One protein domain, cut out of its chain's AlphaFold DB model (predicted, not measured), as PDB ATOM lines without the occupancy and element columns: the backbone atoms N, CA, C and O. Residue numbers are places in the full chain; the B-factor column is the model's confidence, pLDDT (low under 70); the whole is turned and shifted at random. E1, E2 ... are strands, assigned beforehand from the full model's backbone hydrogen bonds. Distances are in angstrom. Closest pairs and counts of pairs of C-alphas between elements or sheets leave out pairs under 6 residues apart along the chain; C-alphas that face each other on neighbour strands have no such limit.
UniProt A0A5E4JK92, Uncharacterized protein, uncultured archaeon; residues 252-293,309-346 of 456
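AT A GLANCE: This is residues 252 to 293 and 309 to 346 of the 456 residues of an uncharacterized protein of uncultured archaeon (UniProt A0A5E4JK92). Two strongly twisted antiparallel sheets lie partly face to face as a small sandwich, E5, E4, E3, E8 and E9 in one layer and E1, E2, E7 and E6 in the other. Beyond a bend in E4, residues 287 to 293 run out from this body as an arm, while the hairpin of E1 and E2 reaches toward the opposite end of the long axis. The printed part has 80 residues with nine named strands, E1 to E9 in order along the chain, and no named helix; the class is all strand. The whole is compact, with a radius of gyration of the C-alphas of 13.4 A, and spans 53 by 21 by 20 A, the arm making part of the length.

IN THESE COORDINATES: In the larger sheet, E4 is residues 281 to 293, 34.1 A long, ending at C-alpha 293 at (32.625, 9.547, 245.773). Its other strands are E3, residues 272 to 276; E5, residues 309 to 314, 17.4 A; E8, residues 332 to 336; and E9, residues 341 to 345, ending at C-alpha 345 at (15.217, -13.873, 268.638). In the smaller sheet, E1 is residues 252 to 259, 21.1 A, beginning at C-alpha 252 at (18.632, -6.108, 274.548). With it are E2, residues 262 to 269, 21.9 A; E6, residues 317 to 319; and E7, residues 322 to 325.

HOW THE PARTS SIT: The larger sheet runs E5, E4, E3, E8, E9, with E5 and E9 as edge strands. E3 and E4 form a hairpin, with N 273 and O 284 at 2.8 A. E4 bends by 55 degrees at residue 286; E5 pairs with it through N 312 and O 283 at 2.8 A. E3 and E8 have N 274 and O 334 at 2.8 A, and the hairpin E8 and E9 has N 333 and O 344 at 2.8 A. The smaller sheet runs E1, E2, E7, E6. The hairpin E1 and E2 has N 254 and O 266 at 2.9 A, E2 and E7 have N 265 and O 323 at 2.8 A, and the hairpin E6 and E7 has N 324 and O 317 at 2.8 A. The two sheets form a sandwich, two sheets face to face: the facing parts are 10.7 A centre to centre, and the strands of one stand at 21 degrees to those of the other. The closest C-alphas of E2 and E8 are those of Tyr 269 and Ala 335, 7.2 A apart. E1 and E9 are apart.

THE WHOLE: The two C-alphas farthest apart are those of Ser 260 and Tyr 293, 53.4 A. Residues 294 to 308 are not printed, and C-alphas 293 and 309 are 24.4 A apart across this cut, which is the link from E4 to E5. Of the links that are printed whole, E7 to E8 is short, the others are tight and none is long. The mean pLDDT of the printed part is 93.3, and no printed residue is under 70.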
ATOM      1  N   ASP A 252      19.346  -5.284 273.581       91.62
ATOM      2  CA  ASP A 252      18.632  -6.108 274.548       91.62
ATOM      3  C   ASP A 252      17.249  -5.549 274.864       91.62
ATOM      4  O   ASP A 252      16.966  -4.355 274.731       91.62
ATOM      5  N   ILE A 253      16.380  -6.442 275.327       92.25
ATOM      6  CA  ILE A 253      15.083  -6.074 275.875       92.25
ATOM      7  C   ILE A 253      14.872  -6.755 277.222       92.25
ATOM      8  O   ILE A 253      15.315  -7.882 277.434       92.25
ATOM      9  N   LYS A 254      14.152  -6.083 278.117       91.12
ATOM     10  CA  LYS A 254      13.708  -6.639 279.396       91.12
ATOM     11  C   LYS A 254      12.205  -6.449 279.527       91.12
ATOM     12  O   LYS A 254      11.729  -5.317 279.523       91.12
ATOM     13  N   THR A 255      11.455  -7.535 279.665       88.12
ATOM     14  CA  THR A 255      10.026  -7.448 279.985       88.12
ATOM     15  C   THR A 255       9.880  -7.022 281.444       88.12
ATOM     16  O   THR A 255      10.406  -7.678 282.340       88.12
ATOM     17  N   ILE A 256       9.223  -5.886 281.669       87.75
ATOM     18  CA  ILE A 256       9.017  -5.305 283.000       87.75
ATOM     19  C   ILE A 256       7.746  -5.869 283.629       87.75
ATOM     20  O   ILE A 256       7.753  -6.219 284.802       87.75
ATOM     21  N   ASP A 257       6.663  -5.905 282.854       85.88
ATOM     22  CA  ASP A 257       5.329  -6.250 283.340       85.88
ATOM     23  C   ASP A 257       4.467  -6.806 282.195       85.88
ATOM     24  O   ASP A 257       4.708  -6.510 281.017       85.88
ATOM     25  N   SER A 258       3.452  -7.584 282.551       82.94
ATOM     26  CA  SER A 258       2.482  -8.192 281.644       82.94
ATOM     27  C   SER A 258       1.080  -8.006 282.230       82.94
ATOM     28  O   SER A 258       0.700  -8.699 283.170       82.94
ATOM     29  N   TYR A 259       0.283  -7.101 281.660       77.94
ATOM     30  CA  TYR A 259      -1.071  -6.805 282.135       77.94
ATOM     31  C   TYR A 259      -2.094  -6.885 281.001       77.94
ATOM     32  O   TYR A 259      -1.907  -6.294 279.939       77.94
ATOM     33  N   SER A 260      -3.205  -7.596 281.235       77.75
ATOM     34  CA  SER A 260      -4.351  -7.683 280.309       77.75
ATOM     35  C   SER A 260      -3.967  -8.068 278.865       77.75
ATOM     36  O   SER A 260      -4.482  -7.528 277.887       77.75
ATOM     37  N   GLY A 261      -3.010  -8.990 278.718       78.62
ATOM     38  CA  GLY A 261      -2.530  -9.438 277.407       78.62
ATOM     39  C   GLY A 261      -1.646  -8.429 276.666       78.62
ATOM     40  O   GLY A 261      -1.380  -8.630 275.488       78.62
ATOM     41  N   ALA A 262      -1.184  -7.360 277.321       88.25
ATOM     42  CA  ALA A 262      -0.126  -6.487 276.826       88.25
ATOM     43  C   ALA A 262       1.135  -6.630 277.685       88.25
ATOM     44  O   ALA A 262       1.069  -6.757 278.906       88.25
ATOM     45  N   ASN A 263       2.294  -6.590 277.038       89.94
ATOM     46  CA  ASN A 263       3.602  -6.661 277.669       89.94
ATOM     47  C   ASN A 263       4.270  -5.291 277.604       89.94
ATOM     48  O   ASN A 263       4.340  -4.674 276.537       89.94
ATOM     49  N   ARG A 264       4.783  -4.829 278.743       92.56
ATOM     50  CA  ARG A 264       5.635  -3.646 278.837       92.56
ATOM     51  C   ARG A 264       7.092  -4.087 278.788       92.56
ATOM     52  O   ARG A 264       7.557  -4.825 279.655       92.56
ATOM     53  N   ILE A 265       7.816  -3.613 277.786       93.50
ATOM     54  CA  ILE A 265       9.183  -4.021 277.477       93.50
ATOM     55  C   ILE A 265      10.088  -2.797 277.541       93.50
ATOM     56  O   ILE A 265       9.834  -1.805 276.866       93.50
ATOM     57  N   ARG A 266      11.168  -2.870 278.315       94.56
ATOM     58  CA  ARG A 266      12.247  -1.884 278.291       94.56
ATOM     59  C   ARG A 266      13.261  -2.261 277.233       94.56
ATOM     60  O   ARG A 266      13.736  -3.395 277.216       94.56
ATOM     61  N   THR A 267      13.606  -1.304 276.388       93.50
ATOM     62  CA  THR A 267      14.669  -1.459 275.391       93.50
ATOM     63  C   THR A 267      15.993  -0.934 275.947       93.50
ATOM     64  O   THR A 267      16.007   0.064 276.667       93.50
ATOM     65  N   ASN A 268      17.090  -1.631 275.654       93.62
ATOM     66  CA  ASN A 268      18.449  -1.206 275.967       93.62
ATOM     67  C   ASN A 268      19.314  -1.398 274.717       93.62
ATOM     68  O   ASN A 268      19.545  -2.532 274.297       93.62
ATOM     69  N   TYR A 269      19.749  -0.302 274.106       93.31
ATOM     70  CA  TYR A 269      20.549  -0.313 272.887       93.31
ATOM     71  C   TYR A 269      21.531   0.856 272.873       93.31
ATOM     72  O   TYR A 269      21.269   1.880 273.502       93.31
ATOM     73  N   SER A 270      22.659   0.679 272.182       92.94
ATOM     74  CA  SER A 270      23.704   1.706 272.061       92.94
ATOM     75  C   SER A 270      23.623   2.531 270.775       92.94
ATOM     76  O   SER A 270      24.172   3.619 270.752       92.94
ATOM     77  N   ASP A 271      22.981   1.999 269.731       95.25
ATOM     78  CA  ASP A 271      22.996   2.526 268.358       95.25
ATOM     79  C   ASP A 271      21.640   2.267 267.665       95.25
ATOM     80  O   ASP A 271      20.580   2.229 268.298       95.25
ATOM     81  N   SER A 272      21.643   2.025 266.352       96.81
ATOM     82  CA  SER A 272      20.448   1.678 265.589       96.81
ATOM     83  C   SER A 272      19.871   0.337 266.049       96.81
ATOM     84  O   SER A 272      20.574  -0.664 266.211       96.81
ATOM     85  N   PHE A 273      18.556   0.314 266.258       97.19
ATOM     86  CA  PHE A 273      17.860  -0.774 266.934       97.19
ATOM     87  C   PHE A 273      16.492  -1.045 266.319       97.19
ATOM     88  O   PHE A 273      15.607  -0.188 266.320       97.19
ATOM     89  N   TYR A 274      16.292  -2.267 265.834       97.25
ATOM     90  CA  TYR A 274      15.033  -2.772 265.299       97.25
ATOM     91  C   TYR A 274      14.500  -3.878 266.200       97.25
ATOM     92  O   TYR A 274      15.133  -4.914 266.382       97.25
ATOM     93  N   LEU A 275      13.294  -3.681 266.706       96.75
ATOM     94  CA  LEU A 275      12.523  -4.681 267.422       96.75
ATOM     95  C   LEU A 275      11.288  -5.003 266.595       96.75
ATOM     96  O   LEU A 275      10.416  -4.156 266.420       96.75
ATOM     97  N   ASN A 276      11.218  -6.224 266.083       97.06
ATOM     98  CA  ASN A 276      10.102  -6.693 265.276       97.06
ATOM     99  C   ASN A 276       9.351  -7.793 266.021       97.06
ATOM    100  O   ASN A 276       9.963  -8.702 266.569       97.06
ATOM    101  N   PHE A 277       8.032  -7.725 265.983       95.19
ATOM    102  CA  PHE A 277       7.105  -8.796 266.331       95.19
ATOM    103  C   PHE A 277       6.320  -9.174 265.068       95.19
ATOM    104  O   PHE A 277       6.475  -8.527 264.031       95.19
ATOM    105  N   ASN A 278       5.445 -10.179 265.139       94.06
ATOM    106  CA  ASN A 278       4.622 -10.561 263.982       94.06
ATOM    107  C   ASN A 278       3.767  -9.397 263.441       94.06
ATOM    108  O   ASN A 278       3.731  -9.177 262.236       94.06
ATOM    109  N   ASP A 279       3.133  -8.627 264.336       94.19
ATOM    110  CA  ASP A 279       2.136  -7.609 263.959       94.19
ATOM    111  C   ASP A 279       2.538  -6.172 264.341       94.19
ATOM    112  O   ASP A 279       1.779  -5.224 264.120       94.19
ATOM    113  N   SER A 280       3.709  -5.989 264.957       96.25
ATOM    114  CA  SER A 280       4.174  -4.696 265.471       96.25
ATOM    115  C   SER A 280       5.686  -4.556 265.348       96.25
ATOM    116  O   SER A 280       6.407  -5.549 265.283       96.25
ATOM    117  N   TYR A 281       6.179  -3.320 265.292       96.94
ATOM    118  CA  TYR A 281       7.617  -3.065 265.259       96.94
ATOM    119  C   TYR A 281       7.978  -1.719 265.872       96.94
ATOM    120  O   TYR A 281       7.195  -0.767 265.833       96.94
ATOM    121  N   PHE A 282       9.205  -1.630 266.370       97.19
ATOM    122  CA  PHE A 282       9.900  -0.401 266.715       97.19
ATOM    123  C   PHE A 282      11.222  -0.365 265.950       97.19
ATOM    124  O   PHE A 282      11.972  -1.337 265.961       97.19
ATOM    125  N   LYS A 283      11.508   0.744 265.276       97.12
ATOM    126  CA  LYS A 283      12.775   0.972 264.583       97.12
ATOM    127  C   LYS A 283      13.344   2.294 265.043       97.12
ATOM    128  O   LYS A 283      12.669   3.307 264.919       97.12
ATOM    129  N   TYR A 284      14.572   2.287 265.513       97.25
ATOM    130  CA  TYR A 284      15.359   3.470 265.799       97.25
ATOM    131  C   TYR A 284      16.606   3.441 264.922       97.25
ATOM    132  O   TYR A 284      17.268   2.410 264.833       97.25
ATOM    133  N   ASN A 285      16.883   4.549 264.243       97.62
ATOM    134  CA  ASN A 285      18.074   4.723 263.425       97.62
ATOM    135  C   ASN A 285      18.872   5.890 263.998       97.62
ATOM    136  O   ASN A 285      18.408   7.031 263.939       97.62
ATOM    137  N   GLU A 286      20.051   5.585 264.532       97.12
ATOM    138  CA  GLU A 286      21.028   6.579 264.986       97.12
ATOM    139  C   GLU A 286      21.566   7.358 263.783       97.12
ATOM    140  O   GLU A 286      21.531   8.587 263.753       97.12
ATOM    141  N   PHE A 287      21.942   6.625 262.732       97.44
ATOM    142  CA  PHE A 287      22.574   7.158 261.533       97.44
ATOM    143  C   PHE A 287      21.748   6.894 260.278       97.44
ATOM    144  O   PHE A 287      20.988   5.924 260.180       97.44
ATOM    145  N   ALA A 288      21.958   7.745 259.284       95.44
ATOM    146  CA  ALA A 288      21.636   7.453 257.900       95.44
ATOM    147  C   ALA A 288      22.909   7.542 257.048       95.44
ATOM    148  O   ALA A 288      23.895   8.166 257.441       95.44
ATOM    149  N   TYR A 289      22.883   6.864 255.906       94.81
ATOM    150  CA  TYR A 289      24.054   6.619 255.078       94.81
ATOM    151  C   TYR A 289      23.819   7.078 253.644       94.81
ATOM    152  O   TYR A 289      22.756   6.834 253.067       94.81
ATOM    153  N   ASP A 290      24.850   7.684 253.070       93.00
ATOM    154  CA  ASP A 290      24.990   7.929 251.640       93.00
ATOM    155  C   ASP A 290      26.370   7.464 251.145       93.00
ATOM    156  O   ASP A 290      27.197   6.946 251.905       93.00
ATOM    157  N   VAL A 291      26.600   7.578 249.837       91.88
ATOM    158  CA  VAL A 291      27.891   7.251 249.224       91.88
ATOM    159  C   VAL A 291      28.642   8.540 248.947       91.88
ATOM    160  O   VAL A 291      28.184   9.391 248.188       91.88
ATOM    161  N   ASN A 292      29.837   8.644 249.512       92.06
ATOM    162  CA  ASN A 292      30.808   9.651 249.137       92.06
ATOM    163  C   ASN A 292      31.689   9.120 248.000       92.06
ATOM    164  O   ASN A 292      32.312   8.062 248.128       92.06
ATOM    165  N   TYR A 293      31.773   9.877 246.909       89.19
ATOM    166  CA  TYR A 293      32.625   9.547 245.773       89.19
ATOM    167  C   TYR A 293      34.001  10.190 245.906       89.19
ATOM    168  O   TYR A 293      34.152  11.304 246.406       89.19
ATOM    169  N   ASN A 309      18.955  10.055 264.197       95.44
ATOM    170  CA  ASN A 309      18.290  10.015 265.505       95.44
ATOM    171  C   ASN A 309      16.751   9.994 265.441       95.44
ATOM    172  O   ASN A 309      16.073  10.703 266.190       95.44
ATOM    173  N   GLN A 310      16.171   9.180 264.551       95.75
ATOM    174  CA  GLN A 310      14.711   9.052 264.449       95.75
ATOM    175  C   GLN A 310      14.217   7.640 264.729       95.75
ATOM    176  O   GLN A 310      14.783   6.641 264.281       95.75
ATOM    177  N   GLY A 311      13.089   7.586 265.440       94.06
ATOM    178  CA  GLY A 311      12.357   6.365 265.730       94.06
ATOM    179  C   GLY A 311      11.015   6.314 265.005       94.06
ATOM    180  O   GLY A 311      10.304   7.311 264.928       94.06
ATOM    181  N   THR A 312      10.640   5.133 264.532       95.94
ATOM    182  CA  THR A 312       9.308   4.823 264.009       95.94
ATOM    183  C   THR A 312       8.751   3.607 264.734       95.94
ATOM    184  O   THR A 312       9.487   2.710 265.149       95.94
ATOM    185  N   SER A 313       7.438   3.576 264.913       95.88
ATOM    186  CA  SER A 313       6.751   2.471 265.571       95.88
ATOM    187  C   SER A 313       5.424   2.182 264.900       95.88
ATOM    188  O   SER A 313       4.738   3.108 264.475       95.88
ATOM    189  N   ASN A 314       5.038   0.912 264.871       97.19
ATOM    190  CA  ASN A 314       3.744   0.469 264.373       97.19
ATOM    191  C   ASN A 314       3.106  -0.521 265.349       97.19
ATOM    192  O   ASN A 314       3.784  -1.434 265.821       97.19
ATOM    193  N   ASN A 315       1.804  -0.361 265.605       94.62
ATOM    194  CA  ASN A 315       1.001  -1.234 266.474       94.62
ATOM    195  C   ASN A 315       1.588  -1.466 267.882       94.62
ATOM    196  O   ASN A 315       1.397  -2.523 268.484       94.62
ATOM    197  N   LEU A 316       2.285  -0.465 268.421       95.06
ATOM    198  CA  LEU A 316       2.785  -0.438 269.793       95.06
ATOM    199  C   LEU A 316       2.734   0.988 270.343       95.06
ATOM    200  O   LEU A 316       2.703   1.950 269.573       95.06
ATOM    201  N   LEU A 317       2.723   1.124 271.667       94.12
ATOM    202  CA  LEU A 317       2.764   2.425 272.337       94.12
ATOM    203  C   LEU A 317       4.156   2.651 272.920       94.12
ATOM    204  O   LEU A 317       4.675   1.795 273.633       94.12
ATOM    205  N   LYS A 318       4.748   3.812 272.639       93.56
ATOM    206  CA  LYS A 318       6.033   4.226 273.208       93.56
ATOM    207  C   LYS A 318       5.796   5.143 274.407       93.56
ATOM    208  O   LYS A 318       5.092   6.140 274.284       93.56
ATOM    209  N   ASN A 319       6.413   4.826 275.543       91.56
ATOM    210  CA  ASN A 319       6.442   5.671 276.734       91.56
ATOM    211  C   ASN A 319       7.889   5.775 277.242       91.56
ATOM    212  O   ASN A 319       8.376   4.907 277.969       91.56
ATOM    213  N   GLY A 320       8.608   6.810 276.800       89.00
ATOM    214  CA  GLY A 320      10.052   6.921 277.027       89.00
ATOM    215  C   GLY A 320      10.817   5.770 276.361       89.00
ATOM    216  O   GLY A 320      10.689   5.564 275.152       89.00
ATOM    217  N   ASN A 321      11.581   5.018 277.159       88.56
ATOM    218  CA  ASN A 321      12.348   3.837 276.719       88.56
ATOM    219  C   ASN A 321      11.551   2.524 276.810       88.56
ATOM    220  O   ASN A 321      12.050   1.457 276.430       88.56
ATOM    221  N   ASP A 322      10.324   2.603 277.325       93.94
ATOM    222  CA  ASP A 322       9.434   1.465 277.455       93.94
ATOM    223  C   ASP A 322       8.479   1.407 276.255       93.94
ATOM    224  O   ASP A 322       7.946   2.419 275.791       93.94
ATOM    225  N   LEU A 323       8.248   0.196 275.766       94.94
ATOM    226  CA  LEU A 323       7.324  -0.125 274.688       94.94
ATOM    227  C   LEU A 323       6.215  -1.014 275.243       94.94
ATOM    228  O   LEU A 323       6.488  -1.986 275.946       94.94
ATOM    229  N   ILE A 324       4.965  -0.698 274.928       94.25
ATOM    230  CA  ILE A 324       3.805  -1.511 275.294       94.25
ATOM    231  C   ILE A 324       3.305  -2.198 274.027       94.25
ATOM    232  O   ILE A 324       2.872  -1.534 273.081       94.25
ATOM    233  N   VAL A 325       3.368  -3.528 274.017       94.38
ATOM    234  CA  VAL A 325       3.013  -4.373 272.873       94.38
ATOM    235  C   VAL A 325       1.991  -5.427 273.283       94.38
ATOM    236  O   VAL A 325       2.136  -6.072 274.317       94.38
ATOM    237  N   LYS A 326       0.944  -5.623 272.477       91.25
ATOM    238  CA  LYS A 326      -0.070  -6.660 272.741       91.25
ATOM    239  C   LYS A 326       0.471  -8.064 272.460       91.25
ATOM    240  O   LYS A 326       0.432  -8.937 273.314       91.25
ATOM    241  N   ASN A 327       1.018  -8.276 271.268       88.44
ATOM    242  CA  ASN A 327       1.489  -9.584 270.824       88.44
ATOM    243  C   ASN A 327       3.023  -9.628 270.777       88.44
ATOM    244  O   ASN A 327       3.629  -8.996 269.915       88.44
ATOM    245  N   THR A 328       3.644 -10.386 271.683       89.81
ATOM    246  CA  THR A 328       5.105 -10.578 271.721       89.81
ATOM    247  C   THR A 328       5.589 -11.747 270.863       89.81
ATOM    248  O   THR A 328       6.781 -12.058 270.863       89.81
ATOM    249  N   ASN A 329       4.697 -12.417 270.129       89.44
ATOM    250  CA  ASN A 329       5.077 -13.544 269.286       89.44
ATOM    251  C   ASN A 329       5.963 -13.095 268.117       89.44
ATOM    252  O   ASN A 329       5.780 -12.018 267.543       89.44
ATOM    253  N   GLY A 330       6.929 -13.948 267.767       90.75
ATOM    254  CA  GLY A 330       7.885 -13.685 266.688       90.75
ATOM    255  C   GLY A 330       8.883 -12.568 266.988       90.75
ATOM    256  O   GLY A 330       9.439 -11.991 266.058       90.75
ATOM    257  N   CYS A 331       9.100 -12.254 268.267       93.56
ATOM    258  CA  CYS A 331      10.007 -11.196 268.686       93.56
ATOM    259  C   CYS A 331      11.440 -11.434 268.175       93.56
ATOM    260  O   CYS A 331      12.070 -12.450 268.489       93.56
ATOM    261  N   LYS A 332      11.954 -10.466 267.415       96.25
ATOM    262  CA  LYS A 332      13.303 -10.408 266.850       96.25
ATOM    263  C   LYS A 332      13.921  -9.051 267.132       96.25
ATOM    264  O   LYS A 332      13.302  -8.018 266.878       96.25
ATOM    265  N   ILE A 333      15.154  -9.070 267.610       96.12
ATOM    266  CA  ILE A 333      15.977  -7.891 267.834       96.12
ATOM    267  C   ILE A 333      17.071  -7.889 266.782       96.12
ATOM    268  O   ILE A 333      17.813  -8.863 266.661       96.12
ATOM    269  N   LYS A 334      17.199  -6.769 266.079       97.31
ATOM    270  CA  LYS A 334      18.348  -6.460 265.244       97.31
ATOM    271  C   LYS A 334      18.934  -5.125 265.687       97.31
ATOM    272  O   LYS A 334      18.318  -4.091 265.463       97.31
ATOM    273  N   ALA A 335      20.104  -5.147 266.312       96.88
ATOM    274  CA  ALA A 335      20.876  -3.947 266.625       96.88
ATOM    275  C   ALA A 335      22.092  -3.885 265.704       96.88
ATOM    276  O   ALA A 335      22.643  -4.926 265.344       96.88
ATOM    277  N   PHE A 336      22.502  -2.695 265.292       97.25
ATOM    278  CA  PHE A 336      23.674  -2.530 264.442       97.25
ATOM    279  C   PHE A 336      24.288  -1.144 264.606       97.25
ATOM    280  O   PHE A 336      23.588  -0.171 264.880       97.25
ATOM    281  N   ASP A 337      25.597  -1.085 264.399       96.88
ATOM    282  CA  ASP A 337      26.359   0.152 264.269       96.88
ATOM    283  C   ASP A 337      27.013   0.215 262.876       96.88
ATOM    284  O   ASP A 337      26.531  -0.408 261.926       96.88
ATOM    285  N   PHE A 338      28.105   0.968 262.736       97.31
ATOM    286  CA  PHE A 338      28.866   1.075 261.494       97.31
ATOM    287  C   PHE A 338      29.364  -0.261 260.931       97.31
ATOM    288  O   PHE A 338      29.391  -0.415 259.711       97.31
ATOM    289  N   PHE A 339      29.775  -1.216 261.770       97.44
ATOM    290  CA  PHE A 339      30.462  -2.438 261.317       97.44
ATOM    291  C   PHE A 339      29.967  -3.728 261.979       97.44
ATOM    292  O   PHE A 339      30.284  -4.818 261.500       97.44
ATOM    293  N   LYS A 340      29.216  -3.638 263.078       96.75
ATOM    294  CA  LYS A 340      28.720  -4.772 263.861       96.75
ATOM    295  C   LYS A 340      27.209  -4.886 263.731       96.75
ATOM    296  O   LYS A 340      26.489  -3.893 263.666       96.75
ATOM    297  N   VAL A 341      26.729  -6.126 263.741       96.25
ATOM    298  CA  VAL A 341      25.303  -6.460 263.722       96.25
ATOM    299  C   VAL A 341      25.045  -7.547 264.757       96.25
ATOM    300  O   VAL A 341      25.725  -8.571 264.776       96.25
ATOM    301  N   ILE A 342      24.044  -7.332 265.601       95.69
ATOM    302  CA  ILE A 342      23.455  -8.335 266.486       95.69
ATOM    303  C   ILE A 342      22.071  -8.640 265.934       95.69
ATOM    304  O   ILE A 342      21.244  -7.740 265.843       95.69
ATOM    305  N   ASP A 343      21.810  -9.899 265.596       96.12
ATOM    306  CA  ASP A 343      20.489 -10.375 265.182       96.12
ATOM    307  C   ASP A 343      20.131 -11.609 266.013       96.12
ATOM    308  O   ASP A 343      20.842 -12.618 265.988       96.12
ATOM    309  N   LYS A 344      19.077 -11.503 266.823       94.75
ATOM    310  CA  LYS A 344      18.642 -12.583 267.711       94.75
ATOM    311  C   LYS A 344      17.138 -12.568 267.925       94.75
ATOM    312  O   LYS A 344      16.499 -11.519 268.000       94.75
ATOM    313  N   ASN A 345      16.570 -13.757 268.109       93.62
ATOM    314  CA  ASN A 345      15.217 -13.873 268.638       93.62
ATOM    315  C   ASN A 345      15.209 -13.400 270.093       93.62
ATOM    316  O   ASN A 345      16.173 -13.616 270.831       93.62
ATOM    317  N   CYS A 346      14.108 -12.795 270.521       87.94
ATOM    318  CA  CYS A 346      13.935 -12.470 271.924       87.94
ATOM    319  C   CYS A 346      13.749 -13.777 272.685       87.94
ATOM    320  O   CYS A 346      12.684 -14.396 272.646       87.94
TER     321      CYS A 346